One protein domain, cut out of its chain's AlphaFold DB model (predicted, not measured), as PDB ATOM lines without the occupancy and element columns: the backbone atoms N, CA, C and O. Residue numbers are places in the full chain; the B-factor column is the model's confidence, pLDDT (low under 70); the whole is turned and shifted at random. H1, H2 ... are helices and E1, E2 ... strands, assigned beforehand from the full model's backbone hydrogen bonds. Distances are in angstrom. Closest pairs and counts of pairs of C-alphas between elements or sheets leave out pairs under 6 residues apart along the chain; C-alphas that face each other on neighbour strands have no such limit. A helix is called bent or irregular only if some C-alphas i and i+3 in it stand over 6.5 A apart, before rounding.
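What this domain is: This is residues 2 to 175 of the 181 residues of an uncharacterized protein of Acidimicrobiia bacterium (UniProt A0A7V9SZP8). One helix, H3, runs through the core, with H2 packed on one side of it and the long H6 crossing it on the other; a small three-stranded sheet covers H2 at one end of the domain. H1 and H7 pack on each other at a side of this core, the helical hairpin of H8 and H9 adds to it beyond H7, and the short H5 lies far from the centre near H6. The printed part has 174 residues, with nine named helices and three named strands in the order H1 E1 E2 E3 H2 H3 H4 H5 H6 H7 H8 H9; the sheet, E1 E3 E2, is mixed and the class is mostly helix. The whole is compact, with a radius of gyration of the C-alphas of 15.1 A and spans of 42 by 35 by 29 A.

Where its parts are: H1 is residues 2 to 9, from C-alpha 2 at (-30.767, -42.002, -0.567). The strands are E1, residues 18 to 21, E2, residues 28 to 31, and E3, residues 34 to 37. H2, residues 46 to 58, is 17.5 A long and neither bent nor irregular, but only just: C-alphas 55 and 58 are 6.4 A apart. H3, residues 67 to 82, is 22.0 A long and begins with C-alpha 67 at (-23.277, -54.332, -17.486). H4 is residues 85 to 90 and H5 residues 105 to 108. H6, residues 112 to 128, is 23.9 A long and irregular, with C-alphas 113 and 116 standing 7.2 A apart. H7, residues 133 to 147, is 20.5 A long. H8 is residues 154 to 162, and H9 is residues 168 to 173, with C-alpha 173 at (-9.067, -48.825, -20.542).

How they stand to each other: H3 is the hub. It touches H2 at a steep tilt of 46 degrees, opposite ways, with the closest C-alphas, those of Gly 51 and Ala 74, 4.6 A apart. It touches H6 at a steep tilt of 62 degrees, the same way, closest at the C-alphas of Gly 72 and Gly 123, 4.1 A. H3 and H4 touch only at the corner, and only just, with 3 pairs of C-alphas within 8 A. H2 is on the sheet, at a height over the sheet of 7.7 A; its closest C-alpha pair with E2 is Glu 30 and Glu 49, 5.5 A. On the local plane H2 and E2 stand at 25 degrees, and H2 runs along the strands. E1 and E3 are parallel, with N 37 and O 20 within hydrogen-bond range at 2.8 A. E2 and E3 are an antiparallel hairpin, with N 31 and O 34 at 2.8 A. H7 touches H1 about perpendicular, at 86 degrees, closest at the C-alphas of Phe 9 and Arg 141, 4.1 A. H7 touches H8 at a steep tilt of 52 degrees, closest at the C-alphas of Ala 139 and Leu 161, 5.4 A. H8 and H9 form a helical hairpin, closest at the C-alphas of Ala 162 and Ala 168, 4.9 A. H5 and H6 are close but not clearly touching, with the C-alphas of Trp 108 and Tyr 115 closest at 6.0 A. H1, H4, H7, H8 and H9 have every O i to N i+4 pair within hydrogen-bond range, H2 has 5 of 9, H3 11 of 12 and H6 9 of 13, and H5 is too short for such a pair.

The domain as a whole: The two C-alphas farthest apart are those of Pro 23 and Pro 166, at 46.4 A. The printed part has no cut. The link from H4 to H5, residues 91 to 104, is long. Residues 60 to 61 pair with residues 151 to 152, parallel, outside the named strands. The mean pLDDT of the printed part is 96.1, and one residue, Arg 44, is under 70.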
ATOM      1  N   LEU A   2     -30.098 -42.966   0.332       95.50
ATOM      2  CA  LEU A   2     -30.767 -42.002  -0.567       95.50
ATOM      3  C   LEU A   2     -30.303 -40.539  -0.406       95.50
ATOM      4  O   LEU A   2     -29.926 -39.911  -1.381       95.50
ATOM      5  N   GLN A   3     -30.268 -40.012   0.822       97.12
ATOM      6  CA  GLN A   3     -29.801 -38.641   1.083       97.12
ATOM      7  C   GLN A   3     -28.320 -38.427   0.728       97.12
ATOM      8  O   GLN A   3     -27.966 -37.387   0.181       97.12
ATOM      9  N   ASP A   4     -27.467 -39.409   1.029       97.88
ATOM     10  CA  ASP A   4     -26.026 -39.345   0.758       97.88
ATOM     11  C   ASP A   4     -25.751 -39.382  -0.753       97.88
ATOM     12  O   ASP A   4     -25.047 -38.525  -1.282       97.88
ATOM     13  N   LEU A   5     -26.398 -40.299  -1.475       98.31
ATOM     14  CA  LEU A   5     -26.263 -40.402  -2.925       98.31
ATOM     15  C   LEU A   5     -26.857 -39.190  -3.654       98.31
ATOM     16  O   LEU A   5     -26.236 -38.714  -4.603       98.31
ATOM     17  N   SER A   6     -27.960 -38.609  -3.163       98.38
ATOM     18  CA  SER A   6     -28.462 -37.323  -3.674       98.38
ATOM     19  C   SER A   6     -27.420 -36.215  -3.538       98.38
ATOM     20  O   SER A   6     -27.157 -35.473  -4.487       98.38
ATOM     21  N   ALA A   7     -26.758 -36.134  -2.379       98.44
ATOM     22  CA  ALA A   7     -25.709 -35.150  -2.146       98.44
ATOM     23  C   ALA A   7     -24.482 -35.361  -3.049       98.44
ATOM     24  O   ALA A   7     -23.797 -34.387  -3.365       98.44
ATOM     25  N   ARG A   8     -24.208 -36.600  -3.485       98.50
ATOM     26  CA  ARG A   8     -23.079 -36.952  -4.363       98.50
ATOM     27  C   ARG A   8     -23.386 -36.763  -5.840       98.50
ATOM     28  O   ARG A   8     -22.591 -36.118  -6.522       98.50
ATOM     29  N   PHE A   9     -24.511 -37.277  -6.328       98.56
ATOM     30  CA  PHE A   9     -24.772 -37.454  -7.761       98.56
ATOM     31  C   PHE A   9     -25.895 -36.569  -8.316       98.56
ATOM     32  O   PHE A   9     -26.070 -36.510  -9.531       98.56
ATOM     33  N   GLY A  10     -26.585 -35.812  -7.459       97.62
ATOM     34  CA  GLY A  10     -27.703 -34.939  -7.822       97.62
ATOM     35  C   GLY A  10     -29.017 -35.436  -7.228       97.62
ATOM     36  O   GLY A  10     -29.122 -36.597  -6.847       97.62
ATOM     37  N   ASP A  11     -30.014 -34.561  -7.134       97.19
ATOM     38  CA  ASP A  11     -31.263 -34.871  -6.437       97.19
ATOM     39  C   ASP A  11     -31.984 -36.093  -7.019       97.19
ATOM     40  O   ASP A  11     -32.088 -36.262  -8.235       97.19
ATOM     41  N   TYR A  12     -32.528 -36.926  -6.131       97.50
ATOM     42  CA  TYR A  12     -33.439 -38.001  -6.502       97.50
ATOM     43  C   TYR A  12     -34.720 -37.405  -7.127       97.50
ATOM     44  O   TYR A  12     -35.430 -36.656  -6.449       97.50
ATOM     45  N   PRO A  13     -35.037 -37.707  -8.401       94.62
ATOM     46  CA  PRO A  13     -36.032 -36.947  -9.161       94.62
ATOM     47  C   PRO A  13     -37.480 -37.404  -8.946       94.62
ATOM     48  O   PRO A  13     -38.404 -36.725  -9.395       94.62
ATOM     49  N   TRP A  14     -37.706 -38.552  -8.303       95.88
ATOM     50  CA  TRP A  14     -39.055 -39.084  -8.099       95.88
ATOM     51  C   TRP A  14     -39.659 -38.604  -6.768       95.88
ATOM     52  O   TRP A  14     -38.942 -38.407  -5.788       95.88
ATOM     53  N   PRO A  15     -40.995 -38.449  -6.685       96.31
ATOM     54  CA  PRO A  15     -41.662 -37.948  -5.479       96.31
ATOM     55  C   PRO A  15     -41.679 -38.955  -4.320       96.31
ATOM     56  O   PRO A  15     -41.939 -38.581  -3.177       96.31
ATOM     57  N   SER A  16     -41.448 -40.234  -4.606       96.25
ATOM     58  CA  SER A  16     -41.438 -41.307  -3.619       96.25
ATOM     59  C   SER A  16     -40.390 -42.358  -3.963       96.25
ATOM     60  O   SER A  16     -39.962 -42.487  -5.111       96.25
ATOM     61  N   PHE A  17     -39.985 -43.107  -2.944       96.50
ATOM     62  CA  PHE A  17     -39.139 -44.287  -3.050       96.50
ATOM     63  C   PHE A  17     -39.761 -45.389  -2.194       96.50
ATOM     64  O   PHE A  17     -40.097 -45.145  -1.031       96.50
ATOM     65  N   THR A  18     -39.917 -46.586  -2.756       96.31
ATOM     66  CA  THR A  18     -40.522 -47.724  -2.054       96.31
ATOM     67  C   THR A  18     -39.524 -48.862  -1.933       96.31
ATOM     68  O   THR A  18     -39.092 -49.405  -2.943       96.31
ATOM     69  N   LEU A  19     -39.237 -49.303  -0.711       93.38
ATOM     70  CA  LEU A  19     -38.505 -50.544  -0.460       93.38
ATOM     71  C   LEU A  19     -39.494 -51.617   0.001       93.38
ATOM     72  O   LEU A  19     -40.195 -51.417   0.995       93.38
ATOM     73  N   ALA A  20     -39.552 -52.744  -0.706       93.31
ATOM     74  CA  ALA A  20     -40.344 -53.903  -0.308       93.31
ATOM     75  C   ALA A  20     -39.446 -55.072   0.088       93.31
ATOM     76  O   ALA A  20     -38.436 -55.343  -0.555       93.31
ATOM     77  N   LEU A  21     -39.857 -55.795   1.129       92.94
ATOM     78  CA  LEU A  21     -39.235 -57.058   1.506       92.94
ATOM     79  C   LEU A  21     -39.967 -58.209   0.821       92.94
ATOM     80  O   LEU A  21     -41.171 -58.382   1.010       92.94
ATOM     81  N   THR A  22     -39.235 -58.989   0.035       92.31
ATOM     82  CA  THR A  22     -39.769 -60.058  -0.812       92.31
ATOM     83  C   THR A  22     -39.282 -61.409  -0.286       92.31
ATOM     84  O   THR A  22     -38.110 -61.722  -0.472       92.31
ATOM     85  N   PRO A  23     -40.143 -62.220   0.367       88.50
ATOM     86  CA  PRO A  23     -39.729 -63.365   1.191       88.50
ATOM     87  C   PRO A  23     -38.802 -64.399   0.539       88.50
ATOM     88  O   PRO A  23     -37.996 -65.003   1.239       88.50
ATOM     89  N   GLU A  24     -38.905 -64.599  -0.774       88.56
ATOM     90  CA  GLU A  24     -38.159 -65.632  -1.513       88.56
ATOM     91  C   GLU A  24     -37.021 -65.063  -2.377       88.56
ATOM     92  O   GLU A  24     -36.377 -65.798  -3.125       88.56
ATOM     93  N   LEU A  25     -36.753 -63.756  -2.289       88.06
ATOM     94  CA  LEU A  25     -35.692 -63.121  -3.062       88.06
ATOM     95  C   LEU A  25     -34.331 -63.325  -2.362       88.06
ATOM     96  O   LEU A  25     -34.217 -63.020  -1.176       88.06
ATOM     97  N   PRO A  26     -33.283 -63.820  -3.050       83.88
ATOM     98  CA  PRO A  26     -31.972 -64.043  -2.431       83.88
ATOM     99  C   PRO A  26     -31.105 -62.774  -2.323       83.88
ATOM    100  O   PRO A  26     -30.143 -62.766  -1.557       83.88
ATOM    101  N   GLY A  27     -31.424 -61.722  -3.081       86.31
ATOM    102  CA  GLY A  27     -30.674 -60.463  -3.166       86.31
ATOM    103  C   GLY A  27     -31.605 -59.252  -3.203       86.31
ATOM    104  O   GLY A  27     -32.659 -59.278  -2.564       86.31
ATOM    105  N   GLY A  28     -31.230 -58.209  -3.939       90.12
ATOM    106  CA  GLY A  28     -32.136 -57.128  -4.309       90.12
ATOM    107  C   GLY A  28     -32.428 -57.121  -5.807       90.12
ATOM    108  O   GLY A  28     -31.799 -57.852  -6.571       90.12
ATOM    109  N   ILE A  29     -33.477 -56.392  -6.177       91.38
ATOM    110  CA  ILE A  29     -33.772 -56.029  -7.563       91.38
ATOM    111  C   ILE A  29     -34.190 -54.562  -7.573       91.38
ATOM    112  O   ILE A  29     -35.105 -54.144  -6.846       91.38
ATOM    113  N   GLU A  30     -33.542 -53.811  -8.443       93.12
ATOM    114  CA  GLU A  30     -33.725 -52.404  -8.706       93.12
ATOM    115  C   GLU A  30     -34.829 -52.144  -9.746       93.12
ATOM    116  O   GLU A  30     -34.880 -52.691 -10.846       93.12
ATOM    117  N   TYR A  31     -35.734 -51.231  -9.415       93.75
ATOM    118  CA  TYR A  31     -36.691 -50.640 -10.342       93.75
ATOM    119  C   TYR A  31     -36.672 -49.116 -10.166       93.75
ATOM    120  O   TYR A  31     -36.330 -48.611  -9.089       93.75
ATOM    121  N   PRO A  32     -37.068 -48.334 -11.184       95.31
ATOM    122  CA  PRO A  32     -37.228 -46.896 -11.015       95.31
ATOM    123  C   PRO A  32     -38.209 -46.569  -9.880       95.31
ATOM    124  O   PRO A  32     -39.391 -46.908  -9.934       95.31
ATOM    125  N   GLY A  33     -37.696 -45.935  -8.827       96.19
ATOM    126  CA  GLY A  33     -38.422 -45.571  -7.613       96.19
ATOM    127  C   GLY A  33     -38.846 -46.716  -6.696       96.19
ATOM    128  O   GLY A  33     -39.601 -46.497  -5.740       96.19
ATOM    129  N   HIS A  34     -38.363 -47.932  -6.949       95.69
ATOM    130  CA  HIS A  34     -38.711 -49.103  -6.163       95.69
ATOM    131  C   HIS A  34     -37.545 -50.086  -6.045       95.69
ATOM    132  O   HIS A  34     -36.886 -50.398  -7.022       95.69
ATOM    133  N   VAL A  35     -37.322 -50.620  -4.850       95.00
ATOM    134  CA  VAL A  35     -36.373 -51.710  -4.615       95.00
ATOM    135  C   VAL A  35     -37.111 -52.876  -3.980       95.00
ATOM    136  O   VAL A  35     -37.822 -52.705  -2.983       95.00
ATOM    137  N   MET A  36     -36.919 -54.065  -4.542       93.75
ATOM    138  CA  MET A  36     -37.276 -55.328  -3.904       93.75
ATOM    139  C   MET A  36     -36.051 -55.871  -3.187       93.75
ATOM    140  O   MET A  36     -34.948 -55.805  -3.720       93.75
ATOM    141  N   GLN A  37     -36.227 -56.417  -1.988       91.94
ATOM    142  CA  GLN A  37     -35.104 -56.903  -1.201       91.94
ATOM    143  C   GLN A  37     -35.437 -58.191  -0.446       91.94
ATOM    144  O   GLN A  37     -36.500 -58.334   0.156       91.94
ATOM    145  N   GLY A  38     -34.505 -59.138  -0.469       90.94
ATOM    146  CA  GLY A  38     -34.599 -60.404   0.239       90.94
ATOM    147  C   GLY A  38     -34.512 -60.259   1.761       90.94
ATOM    148  O   GLY A  38     -33.796 -59.375   2.255       90.94
ATOM    149  N   PRO A  39     -35.158 -61.137   2.549       86.19
ATOM    150  CA  PRO A  39     -34.980 -61.164   3.995       86.19
ATOM    151  C   PRO A  39     -33.501 -61.327   4.369       86.19
ATOM    152  O   PRO A  39     -32.777 -62.116   3.771       86.19
ATOM    153  N   GLY A  40     -33.031 -60.575   5.369       81.62
ATOM    154  CA  GLY A  40     -31.644 -60.669   5.845       81.62
ATOM    155  C   GLY A  40     -30.581 -60.054   4.922       81.62
ATOM    156  O   GLY A  40     -29.396 -60.109   5.249       81.62
ATOM    157  N   THR A  41     -30.979 -59.438   3.805       81.00
ATOM    158  CA  THR A  41     -30.070 -58.669   2.934       81.00
ATOM    159  C   THR A  41     -30.104 -57.164   3.226       81.00
ATOM    160  O   THR A  41     -29.213 -56.440   2.780       81.00
ATOM    161  N   ILE A  42     -31.087 -56.700   4.018       77.44
ATOM    162  CA  ILE A  42     -31.229 -55.296   4.446       77.44
ATOM    163  C   ILE A  42     -29.926 -54.804   5.076       77.44
ATOM    164  O   ILE A  42     -29.311 -55.489   5.896       77.44
ATOM    165  N   GLY A  43     -29.513 -53.599   4.696       75.44
ATOM    166  CA  GLY A  43     -28.224 -53.028   5.061       75.44
ATOM    167  C   GLY A  43     -27.142 -53.491   4.097       75.44
ATOM    168  O   GLY A  43     -26.611 -52.664   3.372       75.44
ATOM    169  N   ARG A  44     -26.893 -54.806   4.019       69.75
ATOM    170  CA  ARG A  44     -25.792 -55.387   3.229       69.75
ATOM    171  C   ARG A  44     -25.817 -55.051   1.742       69.75
ATOM    172  O   ARG A  44     -24.744 -54.962   1.176       69.75
ATOM    173  N   THR A  45     -26.992 -54.949   1.121       82.44
ATOM    174  CA  THR A  45     -27.118 -54.595  -0.307       82.44
ATOM    175  C   THR A  45     -27.947 -53.334  -0.525       82.44
ATOM    176  O   THR A  45     -28.062 -52.845  -1.638       82.44
ATOM    177  N   THR A  46     -28.529 -52.750   0.525       90.69
ATOM    178  CA  THR A  46     -29.493 -51.652   0.359       90.69
ATOM    179  C   THR A  46     -28.869 -50.418  -0.297       90.69
ATOM    180  O   THR A  46     -29.540 -49.744  -1.073       90.69
ATOM    181  N   ALA A  47     -27.604 -50.096  -0.007       95.56
ATOM    182  CA  ALA A  47     -26.935 -48.969  -0.657       95.56
ATOM    183  C   ALA A  47     -26.692 -49.222  -2.154       95.56
ATOM    184  O   ALA A  47     -26.851 -48.290  -2.941       95.56
ATOM    185  N   HIS A  48     -26.399 -50.469  -2.528       97.31
ATOM    186  CA  HIS A  48     -26.267 -50.923  -3.911       97.31
ATOM    187  C   HIS A  48     -27.561 -50.698  -4.700       97.31
ATOM    188  O   HIS A  48     -27.584 -49.930  -5.660       97.31
ATOM    189  N   GLU A  49     -28.672 -51.244  -4.197       97.06
ATOM    190  CA  GLU A  49     -29.992 -51.122  -4.832       97.06
ATOM    191  C   GLU A  49     -30.452 -49.660  -4.974       97.06
ATOM    192  O   GLU A  49     -31.101 -49.259  -5.941       97.06
ATOM    193  N   VAL A  50     -30.099 -48.817  -3.997       97.44
ATOM    194  CA  VAL A  50     -30.374 -47.375  -4.055       97.44
ATOM    195  C   VAL A  50     -29.434 -46.663  -5.042       97.44
ATOM    196  O   VAL A  50     -29.837 -45.671  -5.647       97.44
ATOM    197  N   GLY A  51     -28.215 -47.163  -5.258       98.12
ATOM    198  CA  GLY A  51     -27.275 -46.666  -6.267       98.12
ATOM    199  C   GLY A  51     -27.823 -46.752  -7.689       98.12
ATOM    200  O   GLY A  51     -27.709 -45.786  -8.452       98.12
ATOM    201  N   HIS A  52     -28.538 -47.831  -8.008       98.50
ATOM    202  CA  HIS A  52     -29.226 -47.986  -9.292       98.50
ATOM    203  C   HIS A  52     -30.282 -46.903  -9.566       98.50
ATOM    204  O   HIS A  52     -30.646 -46.673 -10.719       98.50
ATOM    205  N   GLN A  53     -30.746 -46.152  -8.557       98.50
ATOM    206  CA  GLN A  53     -31.645 -45.019  -8.805       98.50
ATOM    207  C   GLN A  53     -30.969 -43.913  -9.636       98.50
ATOM    208  O   GLN A  53     -31.637 -43.233 -10.413       98.50
ATOM    209  N   TRP A  54     -29.642 -43.774  -9.545       98.69
ATOM    210  CA  TRP A  54     -28.862 -42.882 -10.409       98.69
ATOM    211  C   TRP A  54     -28.322 -43.596 -11.644       98.69
ATOM    212  O   TRP A  54     -28.420 -43.055 -12.745       98.69
ATOM    213  N   PHE A  55     -27.781 -44.803 -11.467       98.44
ATOM    214  CA  PHE A  55     -27.000 -45.507 -12.490       98.44
ATOM    215  C   PHE A  55     -27.758 -46.608 -13.248       98.44
ATOM    216  O   PHE A  55     -27.150 -47.475 -13.860       98.44
ATOM    217  N   TYR A  56     -29.085 -46.537 -13.243       97.88
ATOM    218  CA  TYR A  56     -29.967 -47.343 -14.087       97.88
ATOM    219  C   TYR A  56     -31.307 -46.640 -14.304       97.88
ATOM    220  O   TYR A  56     -31.772 -46.488 -15.430       97.88
ATOM    221  N   ALA A  57     -31.923 -46.142 -13.233       97.69
ATOM    222  CA  ALA A  57     -33.240 -45.530 -13.337       97.69
ATOM    223  C   ALA A  57     -33.179 -44.109 -13.918       97.69
ATOM    224  O   ALA A  57     -33.976 -43.765 -14.791       97.69
ATOM    225  N   LEU A  58     -32.257 -43.268 -13.429       98.25
ATOM    226  CA  LEU A  58     -32.121 -41.889 -13.906       98.25
ATOM    227  C   LEU A  58     -31.255 -41.824 -15.161       98.25
ATOM    228  O   LEU A  58     -31.648 -41.193 -16.138       98.25
ATOM    229  N   VAL A  59     -30.095 -42.476 -15.141       98.62
ATOM    230  CA  VAL A  59     -29.278 -42.705 -16.333       98.62
ATOM    231  C   VAL A  59     -29.447 -44.158 -16.751       98.62
ATOM    232  O   VAL A  59     -28.829 -45.047 -16.170       98.62
ATOM    233  N   GLY A  60     -30.284 -44.386 -17.759       98.19
ATOM    234  CA  GLY A  60     -30.496 -45.713 -18.320       98.19
ATOM    235  C   GLY A  60     -29.272 -46.218 -19.071       98.19
ATOM    236  O   GLY A  60     -28.412 -45.448 -19.504       98.19
ATOM    237  N   ASN A  61     -29.203 -47.528 -19.259       97.56
ATOM    238  CA  ASN A  61     -28.185 -48.191 -20.061       97.56
ATOM    239  C   ASN A  61     -28.765 -49.470 -20.691       97.56
ATOM    240  O   ASN A  61     -29.906 -49.848 -20.426       97.56
ATOM    241  N   ASP A  62     -27.991 -50.106 -21.566       97.75
ATOM    242  CA  ASP A  62     -28.265 -51.468 -22.020       97.75
ATOM    243  C   ASP A  62     -27.463 -52.424 -21.127       97.75
ATOM    244  O   ASP A  62     -26.272 -52.623 -21.366       97.75
ATOM    245  N   GLN A  63     -28.106 -52.995 -20.104       95.75
ATOM    246  CA  GLN A  63     -27.463 -53.881 -19.116       95.75
ATOM    247  C   GLN A  63     -26.874 -55.144 -19.768       95.75
ATOM    248  O   GLN A  63     -25.910 -55.726 -19.275       95.75
ATOM    249  N   GLY A  64     -27.421 -55.567 -20.915       97.50
ATOM    250  CA  GLY A  64     -26.899 -56.689 -21.691       97.50
ATOM    251  C   GLY A  64     -25.602 -56.343 -22.421       97.50
ATOM    252  O   GLY A  64     -24.705 -57.182 -22.523       97.50
ATOM    253  N   ARG A  65     -25.483 -55.113 -22.925       97.56
ATOM    254  CA  ARG A  65     -24.298 -54.632 -23.646       97.56
ATOM    255  C   ARG A  65     -23.214 -54.082 -22.718       97.56
ATOM    256  O   ARG A  65     -22.047 -54.394 -22.922       97.56
ATOM    257  N   ASP A  66     -23.591 -53.269 -21.738       97.88
ATOM    258  CA  ASP A  66     -22.700 -52.487 -20.876       97.88
ATOM    259  C   ASP A  66     -22.980 -52.751 -19.372       97.88
ATOM    260  O   ASP A  66     -23.258 -51.803 -18.631       97.88
ATOM    261  N   PRO A  67     -22.881 -53.999 -18.864       98.19
ATOM    262  CA  PRO A  67     -23.277 -54.332 -17.486       98.19
ATOM    263  C   PRO A  67     -22.499 -53.548 -16.412       98.19
ATOM    264  O   PRO A  67     -22.988 -53.326 -15.311       98.19
ATOM    265  N   VAL A  68     -21.293 -53.061 -16.728       98.62
ATOM    266  CA  VAL A  68     -20.488 -52.235 -15.812       98.62
ATOM    267  C   VAL A  68     -21.109 -50.870 -15.501       98.62
ATOM    268  O   VAL A  68     -20.822 -50.310 -14.443       98.62
ATOM    269  N   LEU A  69     -21.934 -50.314 -16.398       98.69
ATOM    270  CA  LEU A  69     -22.616 -49.040 -16.140       98.69
ATOM    271  C   LEU A  69     -23.673 -49.169 -15.055       98.69
ATOM    272  O   LEU A  69     -23.933 -48.203 -14.350       98.69
ATOM    273  N   ASP A  70     -24.255 -50.351 -14.951       98.31
ATOM    274  CA  ASP A  70     -25.274 -50.667 -13.979       98.31
ATOM    275  C   ASP A  70     -24.618 -51.108 -12.665       98.31
ATOM    276  O   ASP A  70     -24.522 -50.351 -11.697       98.31
ATOM    277  N   GLU A  71     -23.991 -52.281 -12.692       98.44
ATOM    278  CA  GLU A  71     -23.475 -52.960 -11.506       98.44
ATOM    279  C   GLU A  71     -22.196 -52.319 -10.961       98.44
ATOM    280  O   GLU A  71     -21.983 -52.209  -9.752       98.44
ATOM    281  N   GLY A  72     -21.308 -51.867 -11.850       98.50
ATOM    282  CA  GLY A  72     -20.040 -51.250 -11.457       98.50
ATOM    283  C   GLY A  72     -20.240 -49.882 -10.803       98.50
ATOM    284  O   GLY A  72     -19.600 -49.578  -9.791       98.50
ATOM    285  N   LEU A  73     -21.151 -49.065 -11.346       98.75
ATOM    286  CA  LEU A  73     -21.473 -47.752 -10.781       98.75
ATOM    287  C   LEU A  73     -22.310 -47.872  -9.497       98.75
ATOM    288  O   LEU A  73     -22.058 -47.127  -8.546       98.75
ATOM    289  N   ALA A  74     -23.239 -48.833  -9.419       98.69
ATOM    290  CA  ALA A  74     -23.959 -49.142  -8.182       98.69
ATOM    291  C   ALA A  74     -23.012 -49.640  -7.076       98.69
ATOM    292  O   ALA A  74     -23.095 -49.164  -5.943       98.69
ATOM    293  N   THR A  75     -22.027 -50.483  -7.412       98.62
ATOM    294  CA  THR A  75     -20.981 -50.931  -6.467       98.62
ATOM    295  C   THR A  75     -20.113 -49.771  -5.979       98.62
ATOM    296  O   THR A  75     -19.751 -49.710  -4.804       98.62
ATOM    297  N   TRP A  76     -19.774 -48.817  -6.856       98.69
ATOM    298  CA  TRP A  76     -19.095 -47.593  -6.426       98.69
ATOM    299  C   TRP A  76     -19.958 -46.813  -5.434       98.69
ATOM    300  O   TRP A  76     -19.485 -46.487  -4.349       98.69
ATOM    301  N   ALA A  77     -21.225 -46.560  -5.768       98.62
ATOM    302  CA  ALA A  77     -22.155 -45.833  -4.906       98.62
ATOM    303  C   ALA A  77     -22.309 -46.494  -3.525       98.62
ATOM    304  O   ALA A  77     -22.214 -45.815  -2.502       98.62
ATOM    305  N   GLU A  78     -22.476 -47.816  -3.497       98.00
ATOM    306  CA  GLU A  78     -22.492 -48.634  -2.285       98.00
ATOM    307  C   GLU A  78     -21.232 -48.403  -1.449       98.00
ATOM    308  O   GLU A  78     -21.314 -48.026  -0.281       98.00
ATOM    309  N   ALA A  79     -20.054 -48.527  -2.061       97.88
ATOM    310  CA  ALA A  79     -18.795 -48.375  -1.349       97.88
ATOM    311  C   ALA A  79     -18.554 -46.962  -0.807       97.88
ATOM    312  O   ALA A  79     -17.860 -46.800   0.203       97.88
ATOM    313  N   ARG A  80     -19.128 -45.940  -1.453       97.81
ATOM    314  CA  ARG A  80     -19.114 -44.557  -0.958       97.81
ATOM    315  C   ARG A  80     -20.001 -44.385   0.270       97.81
ATOM    316  O   ARG A  80     -19.579 -43.710   1.204       97.81
ATOM    317  N   VAL A  81     -21.180 -45.005   0.283       97.56
ATOM    318  CA  VAL A  81     -22.112 -44.955   1.422       97.56
ATOM    319  C   VAL A  81     -21.566 -45.748   2.609       97.56
ATOM    320  O   VAL A  81     -21.598 -45.258   3.737       97.56
ATOM    321  N   ASP A  82     -21.033 -46.942   2.356       96.19
ATOM    322  CA  ASP A  82     -20.642 -47.887   3.407       96.19
ATOM    323  C   ASP A  82     -19.177 -47.730   3.851       96.19
ATOM    324  O   ASP A  82     -18.747 -48.342   4.830       96.19
ATOM    325  N   GLY A  83     -18.388 -46.912   3.147       96.12
ATOM    326  CA  GLY A  83     -16.977 -46.678   3.463       96.12
ATOM    327  C   GLY A  83     -16.066 -47.868   3.142       96.12
ATOM    328  O   GLY A  83     -15.051 -48.068   3.808       96.12
ATOM    329  N   THR A  84     -16.406 -48.666   2.126       96.44
ATOM    330  CA  THR A  84     -15.745 -49.949   1.813       96.44
ATOM    331  C   THR A  84     -14.804 -49.898   0.604       96.44
ATOM    332  O   THR A  84     -14.330 -50.940   0.152       96.44
ATOM    333  N   LEU A  85     -14.450 -48.705   0.106       95.75
ATOM    334  CA  LEU A  85     -13.510 -48.550  -1.018       95.75
ATOM    335  C   LEU A  85     -12.166 -49.268  -0.792       95.75
ATOM    336  O   LEU A  85     -11.640 -49.872  -1.723       95.75
ATOM    337  N   GLY A  86     -11.634 -49.251   0.437       94.06
ATOM    338  CA  GLY A  86     -10.409 -49.987   0.782       94.06
ATOM    339  C   GLY A  86     -10.573 -51.502   0.629       94.06
ATOM    340  O   GLY A  86      -9.754 -52.157  -0.007       94.06
ATOM    341  N   THR A  87     -11.692 -52.049   1.113       94.88
ATOM    342  CA  THR A  87     -12.032 -53.471   0.956       94.88
ATOM    343  C   THR A  87     -12.139 -53.870  -0.514       94.88
ATOM    344  O   THR A  87     -11.659 -54.935  -0.907       94.88
ATOM    345  N   LEU A  88     -12.754 -53.025  -1.348       93.88
ATOM    346  CA  LEU A  88     -12.828 -53.274  -2.787       93.88
ATOM    347  C   LEU A  88     -11.448 -53.224  -3.444       93.88
ATOM    348  O   LEU A  88     -11.171 -54.069  -4.291       93.88
ATOM    349  N   ALA A  89     -10.571 -52.301  -3.046       92.38
ATOM    350  CA  ALA A  89      -9.214 -52.211  -3.583       92.38
ATOM    351  C   ALA A  89      -8.387 -53.485  -3.317       92.38
ATOM    352  O   ALA A  89      -7.688 -53.954  -4.212       92.38
ATOM    353  N   ASP A  90      -8.538 -54.089  -2.135       93.25
ATOM    354  CA  ASP A  90      -7.826 -55.319  -1.746       93.25
ATOM    355  C   ASP A  90      -8.467 -56.602  -2.301       93.25
ATOM    356  O   ASP A  90      -7.924 -57.706  -2.189       93.25
ATOM    357  N   THR A  91      -9.647 -56.486  -2.904       96.94
ATOM    358  CA  THR A  91     -10.379 -57.635  -3.418       96.94
ATOM    359  C   THR A  91      -9.766 -58.144  -4.724       96.94
ATOM    360  O   THR A  91      -9.776 -57.468  -5.753       96.94
ATOM    361  N   ALA A  92      -9.309 -59.398  -4.718       97.31
ATOM    362  CA  ALA A  92      -8.758 -60.040  -5.907       97.31
ATOM    363  C   ALA A  92      -9.817 -60.286  -6.999       97.31
ATOM    364  O   ALA A  92     -10.886 -60.852  -6.745       97.31
ATOM    365  N   VAL A  93      -9.466 -59.925  -8.235       97.88
ATOM    366  CA  VAL A  93     -10.230 -60.234  -9.449       97.88
ATOM    367  C   VAL A  93      -9.574 -61.432 -10.154       97.88
ATOM    368  O   VAL A  93      -8.369 -61.388 -10.416       97.88
ATOM    369  N   PRO A  94     -10.317 -62.512 -10.470       97.56
ATOM    370  CA  PRO A  94      -9.773 -63.669 -11.182       97.56
ATOM    371  C   PRO A  94      -9.165 -63.299 -12.542       97.56
ATOM    372  O   PRO A  94      -9.665 -62.413 -13.234       97.56
ATOM    373  N   ALA A  95      -8.132 -64.024 -12.983       97.00
ATOM    374  CA  ALA A  95      -7.439 -63.747 -14.250       97.00
ATOM    375  C   ALA A  95      -8.362 -63.812 -15.487       97.00
ATOM    376  O   ALA A  95      -8.162 -63.097 -16.471       97.00
ATOM    377  N   GLU A  96      -9.402 -64.645 -15.436       96.06
ATOM    378  CA  GLU A  96     -10.440 -64.748 -16.469       96.06
ATOM    379  C   GLU A  96     -11.391 -63.541 -16.523       96.06
ATOM    380  O   GLU A  96     -12.028 -63.317 -17.551       96.06
ATOM    381  N   ALA A  97     -11.409 -62.700 -15.488       97.44
ATOM    382  CA  ALA A  97     -12.213 -61.483 -15.407       97.44
ATOM    383  C   ALA A  97     -11.383 -60.188 -15.458       97.44
ATOM    384  O   ALA A  97     -11.902 -59.146 -15.856       97.44
ATOM    385  N   ALA A  98     -10.106 -60.233 -15.080       97.62
ATOM    386  CA  ALA A  98      -9.232 -59.064 -15.046       97.62
ATOM    387  C   ALA A  98      -9.144 -58.361 -16.419       97.62
ATOM    388  O   ALA A  98      -8.908 -59.006 -17.441       97.62
ATOM    389  N   GLY A  99      -9.335 -57.040 -16.433       97.81
ATOM    390  CA  GLY A  99      -9.315 -56.188 -17.624       97.81
ATOM    391  C   GLY A  99     -10.534 -56.323 -18.540       97.81
ATOM    392  O   GLY A  99     -10.450 -55.935 -19.702       97.81
ATOM    393  N   ARG A 100     -11.638 -56.916 -18.066       98.06
ATOM    394  CA  ARG A 100     -12.801 -57.264 -18.904       98.06
ATOM    395  C   ARG A 100     -14.123 -56.651 -18.446       98.06
ATOM    396  O   ARG A 100     -15.160 -57.066 -18.950       98.06
ATOM    397  N   ALA A 101     -14.112 -55.684 -17.528       98.00
ATOM    398  CA  ALA A 101     -15.330 -55.183 -16.888       98.00
ATOM    399  C   ALA A 101     -16.381 -54.674 -17.891       98.00
ATOM    400  O   ALA A 101     -17.564 -54.916 -17.693       98.00
ATOM    401  N   GLY A 102     -15.964 -54.038 -18.992       97.75
ATOM    402  CA  GLY A 102     -16.887 -53.530 -20.011       97.75
ATOM    403  C   GLY A 102     -17.433 -54.565 -20.998       97.75
ATOM    404  O   GLY A 102     -18.181 -54.172 -21.886       97.75
ATOM    405  N   LEU A 103     -17.062 -55.852 -20.908       98.19
ATOM    406  CA  LEU A 103     -17.585 -56.870 -21.829       98.19
ATOM    407  C   LEU A 103     -19.091 -57.130 -21.605       98.19
ATOM    408  O   LEU A 103     -19.553 -57.058 -20.464       98.19
ATOM    409  N   PRO A 104     -19.845 -57.478 -22.666       98.00
ATOM    410  CA  PRO A 104     -21.292 -57.676 -22.597       98.00
ATOM    411  C   PRO A 104     -21.682 -58.976 -21.886       98.00
ATOM    412  O   PRO A 104     -20.876 -59.895 -21.712       98.00
ATOM    413  N   MET A 105     -22.963 -59.115 -21.555       97.94
ATOM    414  CA  MET A 105     -23.519 -60.311 -20.921       97.94
ATOM    415  C   MET A 105     -23.359 -61.585 -21.757       97.94
ATOM    416  O   MET A 105     -23.217 -62.651 -21.173       97.94
ATOM    417  N   SER A 106     -23.253 -61.502 -23.087       97.44
ATOM    418  CA  SER A 106     -22.915 -62.663 -23.935       97.44
ATOM    419  C   SER A 106     -21.520 -63.246 -23.652       97.44
ATOM    420  O   SER A 106     -21.254 -64.414 -23.925       97.44
ATOM    421  N   PHE A 107     -20.612 -62.459 -23.067       97.19
ATOM    422  CA  PHE A 107     -19.352 -62.962 -22.525       97.19
ATOM    423  C   PHE A 107     -19.531 -63.523 -21.105       97.19
ATOM    424  O   PHE A 107     -18.962 -64.570 -20.777       97.19
ATOM    425  N   TRP A 108     -20.301 -62.840 -20.255       97.81
ATOM    426  CA  TRP A 108     -20.437 -63.182 -18.836       97.81
ATOM    427  C   TRP A 108     -21.382 -64.349 -18.546       97.81
ATOM    428  O   TRP A 108     -21.194 -65.045 -17.548       97.81
ATOM    429  N   GLU A 109     -22.347 -64.631 -19.420       96.31
ATOM    430  CA  GLU A 109     -23.334 -65.701 -19.226       96.31
ATOM    431  C   GLU A 109     -22.688 -67.091 -19.124       96.31
ATOM    432  O   GLU A 109     -23.185 -67.963 -18.410       96.31
ATOM    433  N   THR A 110     -21.525 -67.282 -19.756       96.88
ATOM    434  CA  THR A 110     -20.738 -68.519 -19.658       96.88
ATOM    435  C   THR A 110     -19.669 -68.471 -18.557       96.88
ATOM    436  O   THR A 110     -18.868 -69.396 -18.454       96.88
ATOM    437  N   ARG A 111     -19.595 -67.385 -17.772       97.19
ATOM    438  CA  ARG A 111     -18.549 -67.079 -16.767       97.19
ATOM    439  C   ARG A 111     -19.159 -66.551 -15.462       97.19
ATOM    440  O   ARG A 111     -18.627 -65.643 -14.826       97.19
ATOM    441  N   ARG A 112     -20.303 -67.121 -15.074       95.31
ATOM    442  CA  ARG A 112     -21.138 -66.630 -13.963       95.31
ATOM    443  C   ARG A 112     -20.390 -66.531 -12.632       95.31
ATOM    444  O   ARG A 112     -20.592 -65.561 -11.911       95.31
ATOM    445  N   ASP A 113     -19.477 -67.458 -12.353       97.06
ATOM    446  CA  ASP A 113     -18.699 -67.468 -11.105       97.06
ATOM    447  C   ASP A 113     -17.734 -66.275 -10.991       97.06
ATOM    448  O   ASP A 113     -17.411 -65.825  -9.892       97.06
ATOM    449  N   ALA A 114     -17.298 -65.724 -12.127       97.94
ATOM    450  CA  ALA A 114     -16.400 -64.578 -12.181       97.94
ATOM    451  C   ALA A 114     -17.127 -63.244 -12.400       97.94
ATOM    452  O   ALA A 114     -16.508 -62.198 -12.211       97.94
ATOM    453  N   TYR A 115     -18.417 -63.263 -12.757       98.06
ATOM    454  CA  TYR A 115     -19.206 -62.074 -13.100       98.06
ATOM    455  C   TYR A 115     -19.164 -61.008 -12.002       98.06
ATOM    456  O   TYR A 115     -18.770 -59.872 -12.262       98.06
ATOM    457  N   TYR A 116     -19.451 -61.390 -10.752       97.69
ATOM    458  CA  TYR A 116     -19.451 -60.443  -9.636       97.69
ATOM    459  C   TYR A 116     -18.087 -59.754  -9.463       97.69
ATOM    460  O   TYR A 116     -17.981 -58.531  -9.436       97.69
ATOM    461  N   ARG A 117     -16.993 -60.526  -9.418       98.31
ATOM    462  CA  ARG A 117     -15.643 -59.943  -9.305       98.31
ATOM    463  C   ARG A 117     -15.240 -59.154 -10.554       98.31
ATOM    464  O   ARG A 117     -14.496 -58.186 -10.443       98.31
ATOM    465  N   GLY A 118     -15.710 -59.566 -11.727       98.31
ATOM    466  CA  GLY A 118     -15.335 -59.000 -13.015       98.31
ATOM    467  C   GLY A 118     -16.041 -57.708 -13.391       98.31
ATOM    468  O   GLY A 118     -15.416 -56.887 -14.057       98.31
ATOM    469  N   VAL A 119     -17.288 -57.517 -12.957       98.50
ATOM    470  CA  VAL A 119     -18.111 -56.349 -13.306       98.50
ATOM    471  C   VAL A 119     -18.305 -55.422 -12.106       98.50
ATOM    472  O   VAL A 119     -17.971 -54.245 -12.205       98.50
ATOM    473  N   TYR A 120     -18.746 -55.944 -10.959       98.56
ATOM    474  CA  TYR A 120     -19.080 -55.146  -9.771       98.56
ATOM    475  C   TYR A 120     -17.808 -54.594  -9.136       98.56
ATOM    476  O   TYR A 120     -17.532 -53.394  -9.154       98.56
ATOM    477  N   VAL A 121     -16.979 -55.511  -8.627       98.50
ATOM    478  CA  VAL A 121     -15.749 -55.162  -7.910       98.50
ATOM    479  C   VAL A 121     -14.802 -54.416  -8.836       98.50
ATOM    480  O   VAL A 121     -14.340 -53.330  -8.501       98.50
ATOM    481  N   GLN A 122     -14.524 -54.974 -10.013       98.31
ATOM    482  CA  GLN A 122     -13.582 -54.363 -10.940       98.31
ATOM    483  C   GLN A 122     -14.098 -53.043 -11.534       98.31
ATOM    484  O   GLN A 122     -13.292 -52.151 -11.786       98.31
ATOM    485  N   GLY A 123     -15.413 -52.881 -11.728       98.44
ATOM    486  CA  GLY A 123     -16.010 -51.609 -12.142       98.44
ATOM    487  C   GLY A 123     -15.772 -50.508 -11.107       98.44
ATOM    488  O   GLY A 123     -15.281 -49.429 -11.444       98.44
ATOM    489  N   ALA A 124     -15.997 -50.811  -9.826       98.50
ATOM    490  CA  ALA A 124     -15.681 -49.890  -8.738       98.50
ATOM    491  C   ALA A 124     -14.163 -49.658  -8.573       98.50
ATOM    492  O   ALA A 124     -13.740 -48.529  -8.324       98.50
ATOM    493  N   GLN A 125     -13.322 -50.681  -8.772       98.62
ATOM    494  CA  GLN A 125     -11.859 -50.526  -8.792       98.62
ATOM    495  C   GLN A 125     -11.388 -49.623  -9.940       98.62
ATOM    496  O   GLN A 125     -10.451 -48.847  -9.752       98.62
ATOM    497  N   ALA A 126     -12.037 -49.683 -11.106       98.44
ATOM    498  CA  ALA A 126     -11.718 -48.824 -12.241       98.44
ATOM    499  C   ALA A 126     -11.943 -47.344 -11.904       98.44
ATOM    500  O   ALA A 126     -11.108 -46.503 -12.235       98.44
ATOM    501  N   LEU A 127     -13.034 -47.037 -11.194       98.69
ATOM    502  CA  LEU A 127     -13.314 -45.699 -10.676       98.69
ATOM    503  C   LEU A 127     -12.341 -45.297  -9.563       98.69
ATOM    504  O   LEU A 127     -11.802 -44.194  -9.601       98.69
ATOM    505  N   ALA A 128     -12.036 -46.194  -8.621       98.19
ATOM    506  CA  ALA A 128     -11.065 -45.934  -7.555       98.19
ATOM    507  C   ALA A 128      -9.661 -45.620  -8.103       98.19
ATOM    508  O   ALA A 128      -8.947 -44.774  -7.567       98.19
ATOM    509  N   ALA A 129      -9.274 -46.258  -9.210       97.94
ATOM    510  CA  ALA A 129      -7.991 -46.030  -9.870       97.94
ATOM    511  C   ALA A 129      -7.844 -44.621 -10.473       97.94
ATOM    512  O   ALA A 129      -6.734 -44.235 -10.846       97.94
ATOM    513  N   LEU A 130      -8.930 -43.846 -10.568       98.12
ATOM    514  CA  LEU A 130      -8.903 -42.453 -11.021       98.12
ATOM    515  C   LEU A 130      -8.356 -41.482  -9.965       98.12
ATOM    516  O   LEU A 130      -8.039 -40.345 -10.309       98.12
ATOM    517  N   GLY A 131      -8.197 -41.920  -8.711       96.88
ATOM    518  CA  GLY A 131      -7.591 -41.132  -7.642       96.88
ATOM    519  C   GLY A 131      -8.607 -40.685  -6.598       96.88
ATOM    520  O   GLY A 131      -9.269 -41.521  -5.991       96.88
ATOM    521  N   ASP A 132      -8.678 -39.376  -6.343       97.69
ATOM    522  CA  ASP A 132      -9.516 -38.803  -5.284       97.69
ATOM    523  C   ASP A 132     -11.006 -39.140  -5.498       97.69
ATOM    524  O   ASP A 132     -11.606 -38.671  -6.473       97.69
ATOM    525  N   PRO A 133     -11.636 -39.908  -4.588       98.25
ATOM    526  CA  PRO A 133     -13.040 -40.275  -4.710       98.25
ATOM    527  C   PRO A 133     -14.008 -39.085  -4.781       98.25
ATOM    528  O   PRO A 133     -15.062 -39.207  -5.401       98.25
ATOM    529  N   GLU A 134     -13.670 -37.930  -4.197       98.25
ATOM    530  CA  GLU A 134     -14.509 -36.725  -4.303       98.25
ATOM    531  C   GLU A 134     -14.479 -36.138  -5.724       98.25
ATOM    532  O   GLU A 134     -15.497 -35.664  -6.237       98.25
ATOM    533  N   GLN A 135     -13.332 -36.214  -6.409       98.19
ATOM    534  CA  GLN A 135     -13.230 -35.814  -7.816       98.19
ATOM    535  C   GLN A 135     -13.986 -36.777  -8.732       98.19
ATOM    536  O   GLN A 135     -14.637 -36.336  -9.684       98.19
ATOM    537  N   VAL A 136     -13.944 -38.076  -8.426       98.62
ATOM    538  CA  VAL A 136     -14.727 -39.094  -9.136       98.62
ATOM    539  C   VAL A 136     -16.223 -38.844  -8.953       98.62
ATOM    540  O   VAL A 136     -16.939 -38.764  -9.950       98.62
ATOM    541  N   ASP A 137     -16.693 -38.611  -7.724       98.75
ATOM    542  CA  ASP A 137     -18.101 -38.289  -7.459       98.75
ATOM    543  C   ASP A 137     -18.537 -37.001  -8.173       98.75
ATOM    544  O   ASP A 137     -19.622 -36.943  -8.754       98.75
ATOM    545  N   CYS A 138     -17.678 -35.975  -8.203       98.31
ATOM    546  CA  CYS A 138     -17.930 -34.743  -8.952       98.31
ATOM    547  C   CYS A 138     -18.092 -35.006 -10.459       98.31
ATOM    548  O   CYS A 138     -18.977 -34.438 -11.110       98.31
ATOM    549  N   ALA A 139     -17.260 -35.879 -11.027       98.50
ATOM    550  CA  ALA A 139     -17.350 -36.246 -12.432       98.50
ATOM    551  C   ALA A 139     -18.579 -37.115 -12.737       98.50
ATOM    552  O   ALA A 139     -19.263 -36.861 -13.732       98.50
ATOM    553  N   LEU A 140     -18.928 -38.050 -11.850       98.81
ATOM    554  CA  LEU A 140     -20.155 -38.843 -11.943       98.81
ATOM    555  C   LEU A 140     -21.414 -37.978 -11.816       98.81
ATOM    556  O   LEU A 140     -22.359 -38.178 -12.572       98.81
ATOM    557  N   ARG A 141     -21.422 -36.952 -10.957       98.69
ATOM    558  CA  ARG A 141     -22.518 -35.968 -10.898       98.69
ATOM    559  C   ARG A 141     -22.727 -35.267 -12.235       98.69
ATOM    560  O   ARG A 141     -23.857 -35.085 -12.676       98.69
ATOM    561  N   ALA A 142     -21.641 -34.863 -12.888       98.25
ATOM    562  CA  ALA A 142     -21.726 -34.225 -14.195       98.25
ATOM    563  C   ALA A 142     -22.197 -35.195 -15.288       98.25
ATOM    564  O   ALA A 142     -22.962 -34.792 -16.162       98.25
ATOM    565  N   TYR A 143     -21.768 -36.456 -15.221       98.62
ATOM    566  CA  TYR A 143     -22.273 -37.529 -16.074       98.62
ATOM    567  C   TYR A 143     -23.787 -37.716 -15.900       98.62
ATOM    568  O   TYR A 143     -24.515 -37.654 -16.889       98.62
ATOM    569  N   VAL A 144     -24.271 -37.836 -14.657       98.75
ATOM    570  CA  VAL A 144     -25.705 -37.944 -14.348       98.75
ATOM    571  C   VAL A 144     -26.468 -36.747 -14.897       98.75
ATOM    572  O   VAL A 144     -27.431 -36.927 -15.639       98.75
ATOM    573  N   ALA A 145     -26.018 -35.525 -14.611       98.06
ATOM    574  CA  ALA A 145     -26.683 -34.315 -15.090       98.06
ATOM    575  C   ALA A 145     -26.771 -34.246 -16.627       98.06
ATOM    576  O   ALA A 145     -27.750 -33.735 -17.164       98.06
ATOM    577  N   ALA A 146     -25.767 -34.764 -17.340       98.00
ATOM    578  CA  ALA A 146     -25.734 -34.758 -18.801       98.00
ATOM    579  C   ALA A 146     -26.547 -35.894 -19.447       98.00
ATOM    580  O   ALA A 146     -26.900 -35.787 -20.623       98.00
ATOM    581  N   LYS A 147     -26.793 -36.992 -18.722       98.38
ATOM    582  CA  LYS A 147     -27.385 -38.230 -19.262       98.38
ATOM    583  C   LYS A 147     -28.713 -38.629 -18.624       98.38
ATOM    584  O   LYS A 147     -29.293 -39.629 -19.039       98.38
ATOM    585  N   ALA A 148     -29.205 -37.849 -17.663       98.00
ATOM    586  CA  ALA A 148     -30.505 -38.045 -17.038       98.00
ATOM    587  C   ALA A 148     -31.622 -38.205 -18.085       98.00
ATOM    588  O   ALA A 148     -31.703 -37.443 -19.050       98.00
ATOM    589  N   PHE A 149     -32.482 -39.200 -17.869       96.94
ATOM    590  CA  PHE A 149     -33.589 -39.607 -18.742       96.94
ATOM    591  C   PHE A 149     -33.168 -40.087 -20.143       96.94
ATOM    592  O   PHE A 149     -34.004 -40.181 -21.042       96.94
ATOM    593  N   GLY A 150     -31.884 -40.401 -20.333       97.69
ATOM    594  CA  GLY A 150     -31.337 -40.990 -21.551       97.69
ATOM    595  C   GLY A 150     -30.807 -42.407 -21.339       97.69
ATOM    596  O   GLY A 150     -30.735 -42.900 -20.216       97.69
ATOM    597  N   ILE A 151     -30.407 -43.043 -22.444       98.06
ATOM    598  CA  ILE A 151     -29.676 -44.318 -22.450       98.06
ATOM    599  C   ILE A 151     -28.208 -44.018 -22.762       98.06
ATOM    600  O   ILE A 151     -27.888 -43.537 -23.850       98.06
ATOM    601  N   ALA A 152     -27.325 -44.271 -21.801       98.31
ATOM    602  CA  ALA A 152     -25.893 -44.036 -21.906       98.31
ATOM    603  C   ALA A 152     -25.121 -45.281 -22.373       98.31
ATOM    604  O   ALA A 152     -25.604 -46.415 -22.333       98.31
ATOM    605  N   THR A 153     -23.894 -45.037 -22.825       98.00
ATOM    606  CA  THR A 153     -22.906 -46.044 -23.221       98.00
ATOM    607  C   THR A 153     -21.634 -45.914 -22.382       98.00
ATOM    608  O   THR A 153     -21.386 -44.885 -21.746       98.00
ATOM    609  N   THR A 154     -20.768 -46.928 -22.400       97.88
ATOM    610  CA  THR A 154     -19.461 -46.842 -21.723       97.88
ATOM    611  C   THR A 154     -18.571 -45.732 -22.294       97.88
ATOM    612  O   THR A 154     -17.786 -45.134 -21.558       97.88
ATOM    613  N   VAL A 155     -18.750 -45.370 -23.569       97.44
ATOM    614  CA  VAL A 155     -18.089 -44.213 -24.198       97.44
ATOM    615  C   VAL A 155     -18.538 -42.896 -23.557       97.44
ATOM    616  O   VAL A 155     -17.710 -42.018 -23.316       97.44
ATOM    617  N   ASP A 156     -19.826 -42.768 -23.230       98.12
ATOM    618  CA  ASP A 156     -20.366 -41.578 -22.567       98.12
ATOM    619  C   ASP A 156     -19.793 -41.386 -21.161       98.12
ATOM    620  O   ASP A 156     -19.394 -40.274 -20.805       98.12
ATOM    621  N   LEU A 157     -19.722 -42.470 -20.381       98.38
ATOM    622  CA  LEU A 157     -19.117 -42.460 -19.050       98.38
ATOM    623  C   LEU A 157     -17.646 -42.034 -19.128       98.38
ATOM    624  O   LEU A 157     -17.223 -41.109 -18.433       98.38
ATOM    625  N   VAL A 158     -16.871 -42.679 -20.004       98.25
ATOM    626  CA  VAL A 158     -15.440 -42.391 -20.170       98.25
ATOM    627  C   VAL A 158     -15.221 -40.949 -20.620       98.25
ATOM    628  O   VAL A 158     -14.345 -40.274 -20.078       98.25
ATOM    629  N   GLY A 159     -16.035 -40.446 -21.552       97.19
ATOM    630  CA  GLY A 159     -15.989 -39.050 -21.985       97.19
ATOM    631  C   GLY A 159     -16.260 -38.068 -20.842       97.19
ATOM    632  O   GLY A 159     -15.516 -37.099 -20.673       97.19
ATOM    633  N   ALA A 160     -17.275 -38.333 -20.015       96.62
ATOM    634  CA  ALA A 160     -17.623 -37.477 -18.882       96.62
ATOM    635  C   ALA A 160     -16.538 -37.460 -17.790       96.62
ATOM    636  O   ALA A 160     -16.216 -36.390 -17.262       96.62
ATOM    637  N   LEU A 161     -15.942 -38.619 -17.491       98.25
ATOM    638  CA  LEU A 161     -14.841 -38.744 -16.532       98.25
ATOM    639  C   LEU A 161     -13.565 -38.068 -17.061       98.25
ATOM    640  O   LEU A 161     -12.954 -37.269 -16.352       98.25
ATOM    641  N   ALA A 162     -13.200 -38.299 -18.325       97.44
ATOM    642  CA  ALA A 162     -12.015 -37.704 -18.950       97.44
ATOM    643  C   ALA A 162     -12.097 -36.178 -19.098       97.44
ATOM    644  O   ALA A 162     -11.067 -35.508 -19.088       97.44
ATOM    645  N   ALA A 163     -13.304 -35.612 -19.181       96.94
ATOM    646  CA  ALA A 163     -13.500 -34.164 -19.197       96.94
ATOM    647  C   ALA A 163     -13.118 -33.474 -17.871       96.94
ATOM    648  O   ALA A 163     -12.973 -32.252 -17.844       96.94
ATOM    649  N   ARG A 164     -12.983 -34.225 -16.768       96.06
ATOM    650  CA  ARG A 164     -12.668 -33.695 -15.426       96.06
ATOM    651  C   ARG A 164     -11.404 -34.274 -14.813       96.06
ATOM    652  O   ARG A 164     -10.754 -33.586 -14.035       96.06
ATOM    653  N   ILE A 165     -11.063 -35.508 -15.163       98.12
ATOM    654  CA  ILE A 165      -9.937 -36.241 -14.596       98.12
ATOM    655  C   ILE A 165      -8.949 -36.546 -15.732       98.12
ATOM    656  O   ILE A 165      -9.207 -37.428 -16.562       98.12
ATOM    657  N   PRO A 166      -7.815 -35.821 -15.809       97.19
ATOM    658  CA  PRO A 166      -6.788 -36.075 -16.812       97.19
ATOM    659  C   PRO A 166      -6.316 -37.530 -16.783       97.19
ATOM    660  O   PRO A 166      -6.000 -38.078 -15.732       97.19
ATOM    661  N   GLY A 167      -6.261 -38.166 -17.954       97.56
ATOM    662  CA  GLY A 167      -5.836 -39.561 -18.081       97.56
ATOM    663  C   GLY A 167      -6.907 -40.609 -17.756       97.56
ATOM    664  O   GLY A 167      -6.629 -41.794 -17.937       97.56
ATOM    665  N   ALA A 168      -8.134 -40.219 -17.372       98.06
ATOM    666  CA  ALA A 168      -9.183 -41.175 -17.002       98.06
ATOM    667  C   ALA A 168      -9.453 -42.233 -18.077       98.06
ATOM    668  O   ALA A 168      -9.549 -43.410 -17.753       98.06
ATOM    669  N   GLY A 169      -9.494 -41.851 -19.358       97.88
ATOM    670  CA  GLY A 169      -9.697 -42.812 -20.447       97.88
ATOM    671  C   GLY A 169      -8.618 -43.898 -20.505       97.88
ATOM    672  O   GLY A 169      -8.938 -45.075 -20.632       97.88
ATOM    673  N   ALA A 170      -7.343 -43.528 -20.340       97.94
ATOM    674  CA  ALA A 170      -6.245 -44.494 -20.313       97.94
ATOM    675  C   ALA A 170      -6.291 -45.381 -19.059       97.94
ATOM    676  O   ALA A 170      -5.995 -46.573 -19.134       97.94
ATOM    677  N   THR A 171      -6.690 -44.819 -17.915       98.44
ATOM    678  CA  THR A 171      -6.868 -45.578 -16.673       98.44
ATOM    679  C   THR A 171      -7.998 -46.596 -16.799       98.44
ATOM    680  O   THR A 171      -7.765 -47.775 -16.550       98.44
ATOM    681  N   LEU A 172      -9.186 -46.179 -17.243       98.38
ATOM    682  CA  LEU A 172     -10.363 -47.042 -17.393       98.38
ATOM    683  C   LEU A 172     -10.156 -48.135 -18.450       98.38
ATOM    684  O   LEU A 172     -10.582 -49.274 -18.252       98.38
ATOM    685  N   ALA A 173      -9.410 -47.840 -19.519       97.94
ATOM    686  CA  ALA A 173      -9.067 -48.825 -20.542       97.94
ATOM    687  C   ALA A 173      -8.300 -50.036 -19.976       97.94
ATOM    688  O   ALA A 173      -8.472 -51.150 -20.466       97.94
ATOM    689  N   ARG A 174      -7.513 -49.870 -18.899       97.56
ATOM    690  CA  ARG A 174      -6.823 -50.989 -18.220       97.56
ATOM    691  C   ARG A 174      -7.786 -51.983 -17.566       97.56
ATOM    692  O   ARG A 174      -7.404 -53.125 -17.329       97.56
ATOM    693  N   PHE A 175      -9.010 -51.547 -17.288       98.06
ATOM    694  CA  PHE A 175     -10.092 -52.355 -16.730       98.06
ATOM    695  C   PHE A 175     -11.079 -52.833 -17.809       98.06
ATOM    696  O   PHE A 175     -12.035 -53.542 -17.495       98.06
TER     697      PHE A 175